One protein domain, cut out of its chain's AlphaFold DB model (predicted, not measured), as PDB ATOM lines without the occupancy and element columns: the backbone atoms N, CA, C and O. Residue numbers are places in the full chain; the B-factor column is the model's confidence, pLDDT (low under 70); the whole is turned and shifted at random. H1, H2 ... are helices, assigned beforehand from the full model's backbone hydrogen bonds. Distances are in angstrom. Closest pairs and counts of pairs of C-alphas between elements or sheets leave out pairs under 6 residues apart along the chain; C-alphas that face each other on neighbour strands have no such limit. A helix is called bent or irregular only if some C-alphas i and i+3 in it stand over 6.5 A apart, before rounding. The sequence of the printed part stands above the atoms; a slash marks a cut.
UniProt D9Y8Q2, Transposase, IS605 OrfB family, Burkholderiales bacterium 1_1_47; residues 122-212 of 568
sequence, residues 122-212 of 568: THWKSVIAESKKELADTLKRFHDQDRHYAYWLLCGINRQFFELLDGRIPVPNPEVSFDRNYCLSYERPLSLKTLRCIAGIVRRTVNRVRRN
ATOM      1  N   THR A 122     310.203 335.969 381.391       92.31
ATOM      2  CA  THR A 122     309.499 336.853 380.448       92.31
ATOM      3  C   THR A 122     308.082 337.151 380.931       92.31
ATOM      4  O   THR A 122     307.674 338.311 380.937       92.31
ATOM      5  N   HIS A 123     307.361 336.138 381.420       94.00
ATOM      6  CA  HIS A 123     306.041 336.322 382.020       94.00
ATOM      7  C   HIS A 123     306.079 337.322 383.183       94.00
ATOM      8  O   HIS A 123     305.299 338.273 383.193       94.00
ATOM      9  N   TRP A 124     307.003 337.161 384.134       94.38
ATOM     10  CA  TRP A 124     307.119 338.080 385.268       94.38
ATOM     11  C   TRP A 124     307.487 339.507 384.838       94.38
ATOM     12  O   TRP A 124     306.928 340.459 385.383       94.38
ATOM     13  N   LYS A 125     308.341 339.679 383.818       94.06
ATOM     14  CA  LYS A 125     308.633 341.003 383.233       94.06
ATOM     15  C   LYS A 125     307.371 341.649 382.659       94.06
ATOM     16  O   LYS A 125     307.120 342.821 382.921       94.06
ATOM     17  N   SER A 126     306.558 340.890 381.921       94.69
ATOM     18  CA  SER A 126     305.284 341.374 381.378       94.69
ATOM     19  C   SER A 126     304.279 341.731 382.474       94.69
ATOM     20  O   SER A 126     303.628 342.767 382.382       94.69
ATOM     21  N   VAL A 127     304.182 340.918 383.531       95.69
ATOM     22  CA  VAL A 127     303.337 341.214 384.699       95.69
ATOM     23  C   VAL A 127     303.756 342.529 385.348       95.69
ATOM     24  O   VAL A 127     302.901 343.363 385.627       95.69
ATOM     25  N   ILE A 128     305.056 342.737 385.570       95.12
ATOM     26  CA  ILE A 128     305.587 343.982 386.137       95.12
ATOM     27  C   ILE A 128     305.264 345.173 385.231       95.12
ATOM     28  O   ILE A 128     304.757 346.180 385.721       95.12
ATOM     29  N   ALA A 129     305.517 345.059 383.926       94.19
ATOM     30  CA  ALA A 129     305.274 346.139 382.972       94.19
ATOM     31  C   ALA A 129     303.794 346.554 382.930       94.19
ATOM     32  O   ALA A 129     303.487 347.739 383.060       94.19
ATOM     33  N   GLU A 130     302.872 345.591 382.832       94.50
ATOM     34  CA  GLU A 130     301.435 345.896 382.822       94.50
ATOM     35  C   GLU A 130     300.956 346.403 384.192       94.50
ATOM     36  O   GLU A 130     300.147 347.323 384.257       94.50
ATOM     37  N   SER A 131     301.516 345.899 385.299       96.19
ATOM     38  CA  SER A 131     301.200 346.410 386.643       96.19
ATOM     39  C   SER A 131     301.625 347.867 386.817       96.19
ATOM     40  O   SER A 131     300.863 348.655 387.369       96.19
ATOM     41  N   LYS A 132     302.809 348.256 386.319       94.25
ATOM     42  CA  LYS A 132     303.267 349.657 386.340       94.25
ATOM     43  C   LYS A 132     302.326 350.570 385.552       94.25
ATOM     44  O   LYS A 132     302.058 351.683 385.993       94.25
ATOM     45  N   LYS A 133     301.810 350.087 384.420       91.62
ATOM     46  CA  LYS A 133     300.843 350.809 383.586       91.62
ATOM     47  C   LYS A 133     299.487 350.970 384.280       91.62
ATOM     48  O   LYS A 133     298.973 352.080 384.310       91.62
ATOM     49  N   GLU A 134     298.934 349.909 384.875       93.38
ATOM     50  CA  GLU A 134     297.666 349.988 385.626       93.38
ATOM     51  C   GLU A 134     297.782 350.855 386.894       93.38
ATOM     52  O   GLU A 134     296.818 351.500 387.299       93.38
ATOM     53  N   LEU A 135     298.960 350.891 387.524       93.94
ATOM     54  CA  LEU A 135     299.206 351.703 388.718       93.94
ATOM     55  C   LEU A 135     299.465 353.182 388.415       93.94
ATOM     56  O   LEU A 135     299.327 353.991 389.329       93.94
ATOM     57  N   ALA A 136     299.822 353.543 387.179       90.62
ATOM     58  CA  ALA A 136     300.306 354.880 386.840       90.62
ATOM     59  C   ALA A 136     299.347 355.993 387.294       90.62
ATOM     60  O   ALA A 136     299.778 356.936 387.947       90.62
ATOM     61  N   ASP A 137     298.046 355.858 387.026       87.31
ATOM     62  CA  ASP A 137     297.063 356.877 387.418       87.31
ATOM     63  C   ASP A 137     296.728 356.847 388.911       87.31
ATOM     64  O   ASP A 137     296.484 357.889 389.514       87.31
ATOM     65  N   THR A 138     296.761 355.665 389.534       90.81
ATOM     66  CA  THR A 138     296.514 355.529 390.978       90.81
ATOM     67  C   THR A 138     297.632 356.188 391.783       90.81
ATOM     68  O   THR A 138     297.362 356.911 392.738       90.81
ATOM     69  N   LEU A 139     298.887 355.970 391.378       89.00
ATOM     70  CA  LEU A 139     300.068 356.464 392.085       89.00
ATOM     71  C   LEU A 139     300.325 357.965 391.884       89.00
ATOM     72  O   LEU A 139     301.092 358.538 392.651       89.00
ATOM     73  N   LYS A 140     299.673 358.628 390.918       89.44
ATOM     74  CA  LYS A 140     299.732 360.099 390.770       89.44
ATOM     75  C   LYS A 140     299.200 360.849 391.994       89.44
ATOM     76  O   LYS A 140     299.578 361.989 392.202       89.44
ATOM     77  N   ARG A 141     298.318 360.219 392.779       89.06
ATOM     78  CA  ARG A 141     297.724 360.804 393.995       89.06
ATOM     79  C   ARG A 141     298.608 360.658 395.237       89.06
ATOM     80  O   ARG A 141     298.248 361.162 396.292       89.06
ATOM     81  N   PHE A 142     299.697 359.901 395.134       85.94
ATOM     82  CA  PHE A 142     300.597 359.607 396.242       85.94
ATOM     83  C   PHE A 142     301.788 360.561 396.226       85.94
ATOM     84  O   PHE A 142     302.186 361.033 395.158       85.94
ATOM     85  N   HIS A 143     302.382 360.782 397.402       85.38
ATOM     86  CA  HIS A 143     303.629 361.530 397.518       85.38
ATOM     87  C   HIS A 143     304.747 360.839 396.723       85.38
ATOM     88  O   HIS A 143     304.731 359.620 396.517       85.38
ATOM     89  N   ASP A 144     305.747 361.599 396.291       81.62
ATOM     90  CA  ASP A 144     306.802 361.098 395.409       81.62
ATOM     91  C   ASP A 144     307.561 359.903 396.010       81.62
ATOM     92  O   ASP A 144     307.791 358.907 395.322       81.62
ATOM     93  N   GLN A 145     307.828 359.930 397.318       79.88
ATOM     94  CA  GLN A 145     308.451 358.825 398.065       79.88
ATOM     95  C   GLN A 145     307.582 357.554 398.130       79.88
ATOM     96  O   GLN A 145     308.093 356.437 398.002       79.88
ATOM     97  N   ASP A 146     306.264 357.704 398.279       86.06
ATOM     98  CA  ASP A 146     305.309 356.588 398.289       86.06
ATOM     99  C   ASP A 146     305.233 355.926 396.907       86.06
ATOM    100  O   ASP A 146     305.262 354.696 396.764       86.06
ATOM    101  N   ARG A 147     305.173 356.765 395.865       87.75
ATOM    102  CA  ARG A 147     305.212 356.341 394.464       87.75
ATOM    103  C   ARG A 147     306.528 355.631 394.153       87.75
ATOM    104  O   ARG A 147     306.522 354.599 393.477       87.75
ATOM    105  N   HIS A 148     307.639 356.135 394.680       85.31
ATOM    106  CA  HIS A 148     308.959 355.526 394.543       85.31
ATOM    107  C   HIS A 148     309.029 354.141 395.190       85.31
ATOM    108  O   HIS A 148     309.441 353.185 394.531       85.31
ATOM    109  N   TYR A 149     308.519 353.981 396.417       87.38
ATOM    110  CA  TYR A 149     308.414 352.670 397.071       87.38
ATOM    111  C   TYR A 149     307.568 351.684 396.246       87.38
ATOM    112  O   TYR A 149     307.973 350.538 396.029       87.38
ATOM    113  N   ALA A 150     306.430 352.129 395.700       90.69
ATOM    114  CA  ALA A 150     305.601 351.299 394.826       90.69
ATOM    115  C   ALA A 150     306.356 350.822 393.568       90.69
ATOM    116  O   ALA A 150     306.217 349.665 393.161       90.69
ATOM    117  N   TYR A 151     307.175 351.683 392.958       90.38
ATOM    118  CA  TYR A 151     307.994 351.308 391.805       90.38
ATOM    119  C   TYR A 151     309.208 350.452 392.171       90.38
ATOM    120  O   TYR A 151     309.559 349.572 391.382       90.38
ATOM    121  N   TRP A 152     309.790 350.630 393.359       88.56
ATOM    122  CA  TRP A 152     310.861 349.785 393.891       88.56
ATOM    123  C   TRP A 152     310.399 348.336 394.114       88.56
ATOM    124  O   TRP A 152     311.095 347.390 393.727       88.56
ATOM    125  N   LEU A 153     309.176 348.145 394.625       91.19
ATOM    126  CA  LEU A 153     308.528 346.828 394.724       91.19
ATOM    127  C   LEU A 153     308.398 346.122 393.362       91.19
ATOM    128  O   LEU A 153     308.375 344.893 393.288       91.19
ATOM    129  N   LEU A 154     308.309 346.906 392.286       92.44
ATOM    130  CA  LEU A 154     308.202 346.467 390.894       92.44
ATOM    131  C   LEU A 154     309.522 346.650 390.120       92.44
ATOM    132  O   LEU A 154     309.527 346.628 388.881       92.44
ATOM    133  N   CYS A 155     310.641 346.860 390.817       87.38
ATOM    134  CA  CYS A 155     311.950 347.003 390.197       87.38
ATOM    135  C   CYS A 155     312.527 345.625 389.868       87.38
ATOM    136  O   CYS A 155     313.262 345.008 390.643       87.38
ATOM    137  N   GLY A 156     312.146 345.124 388.692       85.12
ATOM    138  CA  GLY A 156     312.629 343.854 388.175       85.12
ATOM    139  C   GLY A 156     312.132 342.642 388.965       85.12
ATOM    140  O   GLY A 156     311.229 342.710 389.795       85.12
ATOM    141  N   ILE A 157     312.722 341.490 388.660       88.25
ATOM    142  CA  ILE A 157     312.342 340.196 389.236       88.25
ATOM    143  C   ILE A 157     313.307 339.896 390.380       88.25
ATOM    144  O   ILE A 157     314.221 339.084 390.253       88.25
ATOM    145  N   ASN A 158     313.153 340.641 391.469       86.75
ATOM    146  CA  ASN A 158     314.059 340.614 392.614       86.75
ATOM    147  C   ASN A 158     313.359 340.102 393.882       86.75
ATOM    148  O   ASN A 158     312.168 339.774 393.872       86.75
ATOM    149  N   ARG A 159     314.116 339.992 394.980       86.81
ATOM    150  CA  ARG A 159     313.644 339.455 396.265       86.81
ATOM    151  C   ARG A 159     312.370 340.154 396.745       86.81
ATOM    152  O   ARG A 159     311.397 339.469 397.054       86.81
ATOM    153  N   GLN A 160     312.348 341.486 396.728       89.50
ATOM    154  CA  GLN A 160     311.221 342.295 397.190       89.50
ATOM    155  C   GLN A 160     309.935 342.013 396.407       89.50
ATOM    156  O   GLN A 160     308.862 341.910 396.996       89.50
ATOM    157  N   PHE A 161     310.032 341.792 395.091       92.94
ATOM    158  CA  PHE A 161     308.870 341.488 394.256       92.94
ATOM    159  C   PHE A 161     308.211 340.166 394.674       92.94
ATOM    160  O   PHE A 161     306.988 340.071 394.795       92.94
ATOM    161  N   PHE A 162     309.013 339.134 394.945       92.38
ATOM    162  CA  PHE A 162     308.476 337.851 395.395       92.38
ATOM    163  C   PHE A 162     308.036 337.871 396.859       92.38
ATOM    164  O   PHE A 162     307.032 337.243 397.177       92.38
ATOM    165  N   GLU A 163     308.716 338.611 397.733       91.75
ATOM    166  CA  GLU A 163     308.276 338.822 399.116       91.75
ATOM    167  C   GLU A 163     306.919 339.530 399.180       91.75
ATOM    168  O   GLU A 163     306.028 339.067 399.894       91.75
ATOM    169  N   LEU A 164     306.711 340.556 398.349       94.62
ATOM    170  CA  LEU A 164     305.412 341.204 398.167       94.62
ATOM    171  C   LEU A 164     304.334 340.189 397.768       94.62
ATOM    172  O   LEU A 164     303.248 340.141 398.349       94.62
ATOM    173  N   LEU A 165     304.625 339.348 396.774       93.56
ATOM    174  CA  LEU A 165     303.702 338.304 396.332       93.56
ATOM    175  C   LEU A 165     303.456 337.228 397.399       93.56
ATOM    176  O   LEU A 165     302.434 336.547 397.343       93.56
ATOM    177  N   ASP A 166     304.388 337.045 398.333       91.94
ATOM    178  CA  ASP A 166     304.258 336.177 399.506       91.94
ATOM    179  C   ASP A 166     303.461 336.820 400.647       91.94
ATOM    180  O   ASP A 166     303.257 336.177 401.674       91.94
ATOM    181  N   GLY A 167     302.992 338.060 400.467       92.25
ATOM    182  CA  GLY A 167     302.256 338.815 401.479       92.25
ATOM    183  C   GLY A 167     303.149 339.498 402.514       92.25
ATOM    184  O   GLY A 167     302.621 340.079 403.457       92.25
ATOM    185  N   ARG A 168     304.476 339.454 402.341       92.38
ATOM    186  CA  ARG A 168     305.421 340.205 403.173       92.38
ATOM    187  C   ARG A 168     305.473 341.662 402.712       92.38
ATOM    188  O   ARG A 168     305.104 341.981 401.582       92.38
ATOM    189  N   ILE A 169     305.942 342.537 403.594       91.75
ATOM    190  CA  ILE A 169     306.106 343.969 403.329       91.75
ATOM    191  C   ILE A 169     307.614 344.230 403.329       91.75
ATOM    192  O   ILE A 169     308.188 344.419 404.399       91.75
ATOM    193  N   PRO A 170     308.283 344.115 402.170       87.62
ATOM    194  CA  PRO A 170     309.723 344.301 402.107       87.62
ATOM    195  C   PRO A 170     310.056 345.777 402.332       87.62
ATOM    196  O   PRO A 170     309.402 346.656 401.776       87.62
ATOM    197  N   VAL A 171     311.082 346.039 403.132       83.19
ATOM    198  CA  VAL A 171     311.565 347.393 403.417       83.19
ATOM    199  C   VAL A 171     312.858 347.614 402.627       83.19
ATOM    200  O   VAL A 171     313.697 346.707 402.603       83.19
ATOM    201  N   PRO A 172     313.035 348.763 401.950       76.19
ATOM    202  CA  PRO A 172     314.301 349.093 401.309       76.19
ATOM    203  C   PRO A 172     315.427 349.136 402.349       76.19
ATOM    204  O   PRO A 172     315.324 349.861 403.332       76.19
ATOM    205  N   ASN A 173     316.495 348.366 402.132       68.62
ATOM    206  CA  ASN A 173     317.709 348.435 402.946       68.62
ATOM    207  C   ASN A 173     318.837 349.049 402.095       68.62
ATOM    208  O   ASN A 173     319.260 348.383 401.147       68.62
ATOM    209  N   PRO A 174     319.330 350.261 402.412       59.81
ATOM    210  CA  PRO A 174     320.401 350.928 401.666       59.81
ATOM    211  C   PRO A 174     321.700 350.117 401.530       59.81
ATOM    212  O   PRO A 174     322.387 350.252 400.522       59.81
ATOM    213  N   GLU A 175     322.010 349.237 402.486       54.44
ATOM    214  CA  GLU A 175     323.246 348.439 402.508       54.44
ATOM    215  C   GLU A 175     323.170 347.175 401.634       54.44
ATOM    216  O   GLU A 175     324.191 346.648 401.196       54.44
ATOM    217  N   VAL A 176     321.956 346.685 401.348       54.53
ATOM    218  CA  VAL A 176     321.713 345.395 400.660       54.53
ATOM    219  C   VAL A 176     320.952 345.574 399.335       54.53
ATOM    220  O   VAL A 176     320.852 344.644 398.529       54.53
ATOM    221  N   SER A 177     320.386 346.758 399.075       51.44
ATOM    222  CA  SER A 177     319.602 347.022 397.864       51.44
ATOM    223  C   SER A 177     320.492 347.015 396.626       51.44
ATOM    224  O   SER A 177     321.420 347.804 396.488       51.44
ATOM    225  N   PHE A 178     320.135 346.160 395.671       48.47
ATOM    226  CA  PHE A 178     320.830 345.963 394.395       48.47
ATOM    227  C   PHE A 178     320.805 347.195 393.462       48.47
ATOM    228  O   PHE A 178     321.324 347.133 392.354       48.47
ATOM    229  N   ASP A 179     320.155 348.285 393.873       51.97
ATOM    230  CA  ASP A 179     319.942 349.474 393.055       51.97
ATOM    231  C   ASP A 179     320.083 350.730 393.930       51.97
ATOM    232  O   ASP A 179     319.110 351.225 394.505       51.97
ATOM    233  N   ARG A 180     321.326 351.225 394.065       47.34
ATOM    234  CA  ARG A 180     321.663 352.445 394.830       47.34
ATOM    235  C   ARG A 180     320.822 353.653 394.391       47.34
ATOM    236  O   ARG A 180     320.494 354.488 395.225       47.34
ATOM    237  N   ASN A 181     320.376 353.684 393.130       50.72
ATOM    238  CA  ASN A 181     319.527 354.739 392.568       50.72
ATOM    239  C   ASN A 181     318.135 354.827 393.213       50.72
ATOM    240  O   ASN A 181     317.505 355.878 393.161       50.72
ATOM    241  N   TYR A 182     317.639 353.744 393.820       53.34
ATOM    242  CA  TYR A 182     316.346 353.741 394.511       53.34
ATOM    243  C   TYR A 182     316.463 353.983 396.025       53.34
ATOM    244  O   TYR A 182     315.436 354.153 396.676       53.34
ATOM    245  N   CYS A 183     317.675 354.019 396.585       50.50
ATOM    246  CA  CYS A 183     317.923 354.227 398.018       50.50
ATOM    247  C   CYS A 183     318.343 355.662 398.374       50.50
ATOM    248  O   CYS A 183     318.735 355.912 399.511       50.50
ATOM    249  N   LEU A 184     318.252 356.601 397.431       47.22
ATOM    250  CA  LEU A 184     318.584 358.003 397.671       47.22
ATOM    251  C   LEU A 184     317.454 358.688 398.460       47.22
ATOM    252  O   LEU A 184     316.354 358.887 397.950       47.22
ATOM    253  N   SER A 185     317.765 358.953 399.732       50.84
ATOM    254  CA  SER A 185     317.141 359.903 400.664       50.84
ATOM    255  C   SER A 185     315.609 359.922 400.704       50.84
ATOM    256  O   SER A 185     314.951 360.789 400.128       50.84
ATOM    257  N   TYR A 186     315.024 359.021 401.494       55.53
ATOM    258  CA  TYR A 186     313.726 359.319 402.090       55.53
ATOM    259  C   TYR A 186     313.908 360.512 403.042       55.53
ATOM    260  O   TYR A 186     314.432 360.341 404.135       55.53
ATOM    261  N   GLU A 187     313.475 361.710 402.645       52.53
ATOM    262  CA  GLU A 187     313.421 362.892 403.528       52.53
ATOM    263  C   GLU A 187     312.524 362.638 404.754       52.53
ATOM    264  O   GLU A 187     312.659 363.294 405.782       52.53
ATOM    265  N   ARG A 188     311.618 361.651 404.662       63.28
ATOM    266  CA  ARG A 188     310.746 361.203 405.747       63.28
ATOM    267  C   ARG A 188     310.726 359.671 405.846       63.28
ATOM    268  O   ARG A 188     310.488 359.006 404.838       63.28
ATOM    269  N   PRO A 189     310.842 359.077 407.047       65.62
ATOM    270  CA  PRO A 189     310.644 357.643 407.218       65.62
ATOM    271  C   PRO A 189     309.193 357.248 406.898       65.62
ATOM    272  O   PRO A 189     308.231 357.777 407.466       65.62
ATOM    273  N   LEU A 190     309.019 356.294 405.979       71.94
ATOM    274  CA  LEU A 190     307.707 355.748 405.632       71.94
ATOM    275  C   LEU A 190     307.143 354.942 406.809       71.94
ATOM    276  O   LEU A 190     307.724 353.939 407.223       71.94
ATOM    277  N   SER A 191     305.973 355.337 407.319       83.69
ATOM    278  CA  SER A 191     305.318 354.595 408.403       83.69
ATOM    279  C   SER A 191     304.968 353.165 407.971       83.69
ATOM    280  O   SER A 191     304.596 352.915 406.819       83.69
ATOM    281  N   LEU A 192     304.982 352.215 408.914       84.44
ATOM    282  CA  LEU A 192     304.594 350.824 408.640       84.44
ATOM    283  C   LEU A 192     303.165 350.718 408.067       84.44
ATOM    284  O   LEU A 192     302.886 349.859 407.227       84.44
ATOM    285  N   LYS A 193     302.263 351.618 408.483       88.06
ATOM    286  CA  LYS A 193     300.890 351.718 407.963       88.06
ATOM    287  C   LYS A 193     300.886 352.108 406.482       88.06
ATOM    288  O   LYS A 193     300.186 351.477 405.690       88.06
ATOM    289  N   THR A 194     301.706 353.087 406.102       87.69
ATOM    290  CA  THR A 194     301.873 353.540 404.714       87.69
ATOM    291  C   THR A 194     302.464 352.432 403.842       87.69
ATOM    292  O   THR A 194     301.878 352.080 402.816       87.69
ATOM    293  N   LEU A 195     303.548 351.791 404.295       89.31
ATOM    294  CA  LEU A 195     304.181 350.670 403.588       89.31
ATOM    295  C   LEU A 195     303.198 349.521 403.344       89.31
ATOM    296  O   LEU A 195     303.119 348.992 402.232       89.31
ATOM    297  N   ARG A 196     302.406 349.160 404.363       93.00
ATOM    298  CA  ARG A 196     301.366 348.127 404.266       93.00
ATOM    299  C   ARG A 196     300.273 348.511 403.272       93.00
ATOM    300  O   ARG A 196     299.850 347.663 402.484       93.00
ATOM    301  N   CYS A 197     299.831 349.770 403.287       92.56
ATOM    302  CA  CYS A 197     298.824 350.282 402.362       92.56
ATOM    303  C   CYS A 197     299.302 350.174 400.906       92.56
ATOM    304  O   CYS A 197     298.648 349.524 400.083       92.56
ATOM    305  N   ILE A 198     300.487 350.716 400.609       92.44
ATOM    306  CA  ILE A 198     301.064 350.725 399.261       92.44
ATOM    307  C   ILE A 198     301.345 349.297 398.786       92.44
ATOM    308  O   ILE A 198     300.894 348.911 397.705       92.44
ATOM    309  N   ALA A 199     302.000 348.469 399.607       94.88
ATOM    310  CA  ALA A 199     302.240 347.062 399.284       94.88
ATOM    311  C   ALA A 199     300.920 346.317 399.011       94.88
ATOM    312  O   ALA A 199     300.817 345.540 398.062       94.88
ATOM    313  N   GLY A 200     299.868 346.598 399.785       96.19
ATOM    314  CA  GLY A 200     298.528 346.061 399.560       96.19
ATOM    315  C   GLY A 200     297.939 346.452 398.201       96.19
ATOM    316  O   GLY A 200     297.390 345.594 397.503       96.19
ATOM    317  N   ILE A 201     298.067 347.720 397.798       96.06
ATOM    318  CA  ILE A 201     297.630 348.217 396.482       96.06
ATOM    319  C   ILE A 201     298.415 347.526 395.365       96.06
ATOM    320  O   ILE A 201     297.805 346.887 394.506       96.06
ATOM    321  N   VAL A 202     299.750 347.571 395.416       96.88
ATOM    322  CA  VAL A 202     300.619 346.980 394.387       96.88
ATOM    323  C   VAL A 202     300.351 345.480 394.254       96.88
ATOM    324  O   VAL A 202     300.110 344.993 393.152       96.88
ATOM    325  N   ARG A 203     300.296 344.739 395.368       97.31
ATOM    326  CA  ARG A 203     300.032 343.290 395.369       97.31
ATOM    327  C   ARG A 203     298.673 342.947 394.761       97.31
ATOM    328  O   ARG A 203     298.574 341.984 393.997       97.31
ATOM    329  N   ARG A 204     297.619 343.713 395.080       96.88
ATOM    330  CA  ARG A 204     296.281 343.518 394.492       96.88
ATOM    331  C   ARG A 204     296.300 343.754 392.986       96.88
ATOM    332  O   ARG A 204     295.761 342.922 392.257       96.88
ATOM    333  N   THR A 205     296.955 344.818 392.524       97.19
ATOM    334  CA  THR A 205     297.088 345.102 391.091       97.19
ATOM    335  C   THR A 205     297.880 344.012 390.376       97.19
ATOM    336  O   THR A 205     297.390 343.455 389.401       97.19
ATOM    337  N   VAL A 206     299.031 343.593 390.911       96.62
ATOM    338  CA  VAL A 206     299.835 342.504 390.328       96.62
ATOM    339  C   VAL A 206     299.024 341.208 390.221       96.62
ATOM    340  O   VAL A 206     299.033 340.548 389.182       96.62
ATOM    341  N   ASN A 207     298.278 340.832 391.263       95.25
ATOM    342  CA  ASN A 207     297.446 339.628 391.224       95.25
ATOM    343  C   ASN A 207     296.277 339.743 390.233       95.25
ATOM    344  O   ASN A 207     295.926 338.747 389.598       95.25
ATOM    345  N   ARG A 208     295.704 340.939 390.059       95.75
ATOM    346  CA  ARG A 208     294.687 341.210 389.036       95.75
ATOM    347  C   ARG A 208     295.268 341.073 387.628       95.75
ATOM    348  O   ARG A 208     294.712 340.327 386.827       95.75
ATOM    349  N   VAL A 209     296.419 341.695 387.364       95.38
ATOM    350  CA  VAL A 209     297.148 341.613 386.087       95.38
ATOM    351  C   VAL A 209     297.470 340.163 385.734       95.38
ATOM    352  O   VAL A 209     297.192 339.728 384.619       95.38
ATOM    353  N   ARG A 210     297.990 339.377 386.685       93.00
ATOM    354  CA  ARG A 210     298.294 337.945 386.488       93.00
ATOM    355  C   ARG A 210     297.067 337.108 386.135       93.00
ATOM    356  O   ARG A 210     297.191 336.102 385.440       93.00
ATOM    357  N   ARG A 211     295.895 337.479 386.655       89.12
ATOM    358  CA  ARG A 211     294.643 336.751 386.424       89.12
ATOM    359  C   ARG A 211     293.992 337.143 385.099       89.12
ATOM    360  O   ARG A 211     293.518 336.265 384.385       89.12
ATOM    361  N   ASN A 212     293.989 338.435 384.777       88.56
ATOM    362  CA  ASN A 212     293.128 338.993 383.733       88.56
ATOM    363  C   ASN A 212     293.892 339.452 382.484       88.56
ATOM    364  O   ASN A 212     293.390 339.290 381.374       88.56
TER     365      ASN A 212
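This is residues 122 to 212 of the 568 residues of the protein "Transposase, IS605 OrfB family" of Burkholderiales bacterium 1_1_47 (UniProt D9Y8Q2). One long helix, H4, lies slantwise across two shorter helices, H1 and H2, which run nearly antiparallel to each other; H2 packs on the first half of H4 and H1 on its second half. The short H3 sits crosswise near the end of H2 and the middle of H4, and the long loop of residues 166 to 191 swings out past the first end of H4, with Glu 187 at the far end of the whole from Asn 212, before it enters H4. The printed part has 91 residues with four named helices, H1, H2, H3 and H4 in chain order, and no named strand; the class is all helix. The whole is compact, with a radius of gyration of the C-alphas of 12.4 A and spans of 37 by 27 by 21 A.

The hub is H4, residues 192 to 212, which touches three other helices. With its residues 202 to 210 alone it touches H1, residues 122 to 139, which takes part with residues 127 to 135 alone. Their closest C-alphas, those of Ser 131 and Val 206, are 5.5 A apart, at a steep tilt of 56 degrees, opposite ways. With residues 194 to 202 alone H4 touches H2, residues 144 to 153, at a steep tilt of 51 degrees, the same way; the closest C-alphas, of Ala 150 and Ile 198, are 6.4 A apart. H3, residues 159 to 165, only just touches residues 199 to 203 of H4, with 3 pairs of C-alphas within 8 A, the closest being Leu 165 and Arg 203 at 6.3 A; the two are about perpendicular, at 74 degrees. H2 and H3 also only just touch, with 3 such pairs, about perpendicular at 88 degrees; the closest C-alphas, of Leu 153 and Phe 161, are 5.4 A apart. H1 and H2 are close but not clearly touching, the closest C-alphas being those of Leu 139 and Arg 147 at 5.7 A, at a shallow tilt of 17 degrees, opposite ways. H1 and H3 are apart. In H2, H3 and H4 every O i to N i+4 pair is within hydrogen-bond range; in H1 12 of 14 are.

H4 measures 29.9 A from C-alpha 192 at (304.594, 350.824, 408.640) to C-alpha 212 at (293.128, 338.993, 383.733). H1 measures 24.7 A and begins with C-alpha 122 at (309.499, 336.853, 380.448). It has a kink of 30 degrees near residue 133 and is irregular, with C-alphas 134 and 137 7.1 A apart. H2 measures 14.4 A and H3 10.0 A.

The two C-alphas farthest apart, those of Glu 187 and Asn 212, are 37.1 A apart. The printed part has no cut. The links from H1 to H2 and from H2 to H3 are tight, and the link from H3 to H4, 26 residues, is long. The mean pLDDT of the printed part is 83.8, and residues 173 to 189, within that long link, are under 70.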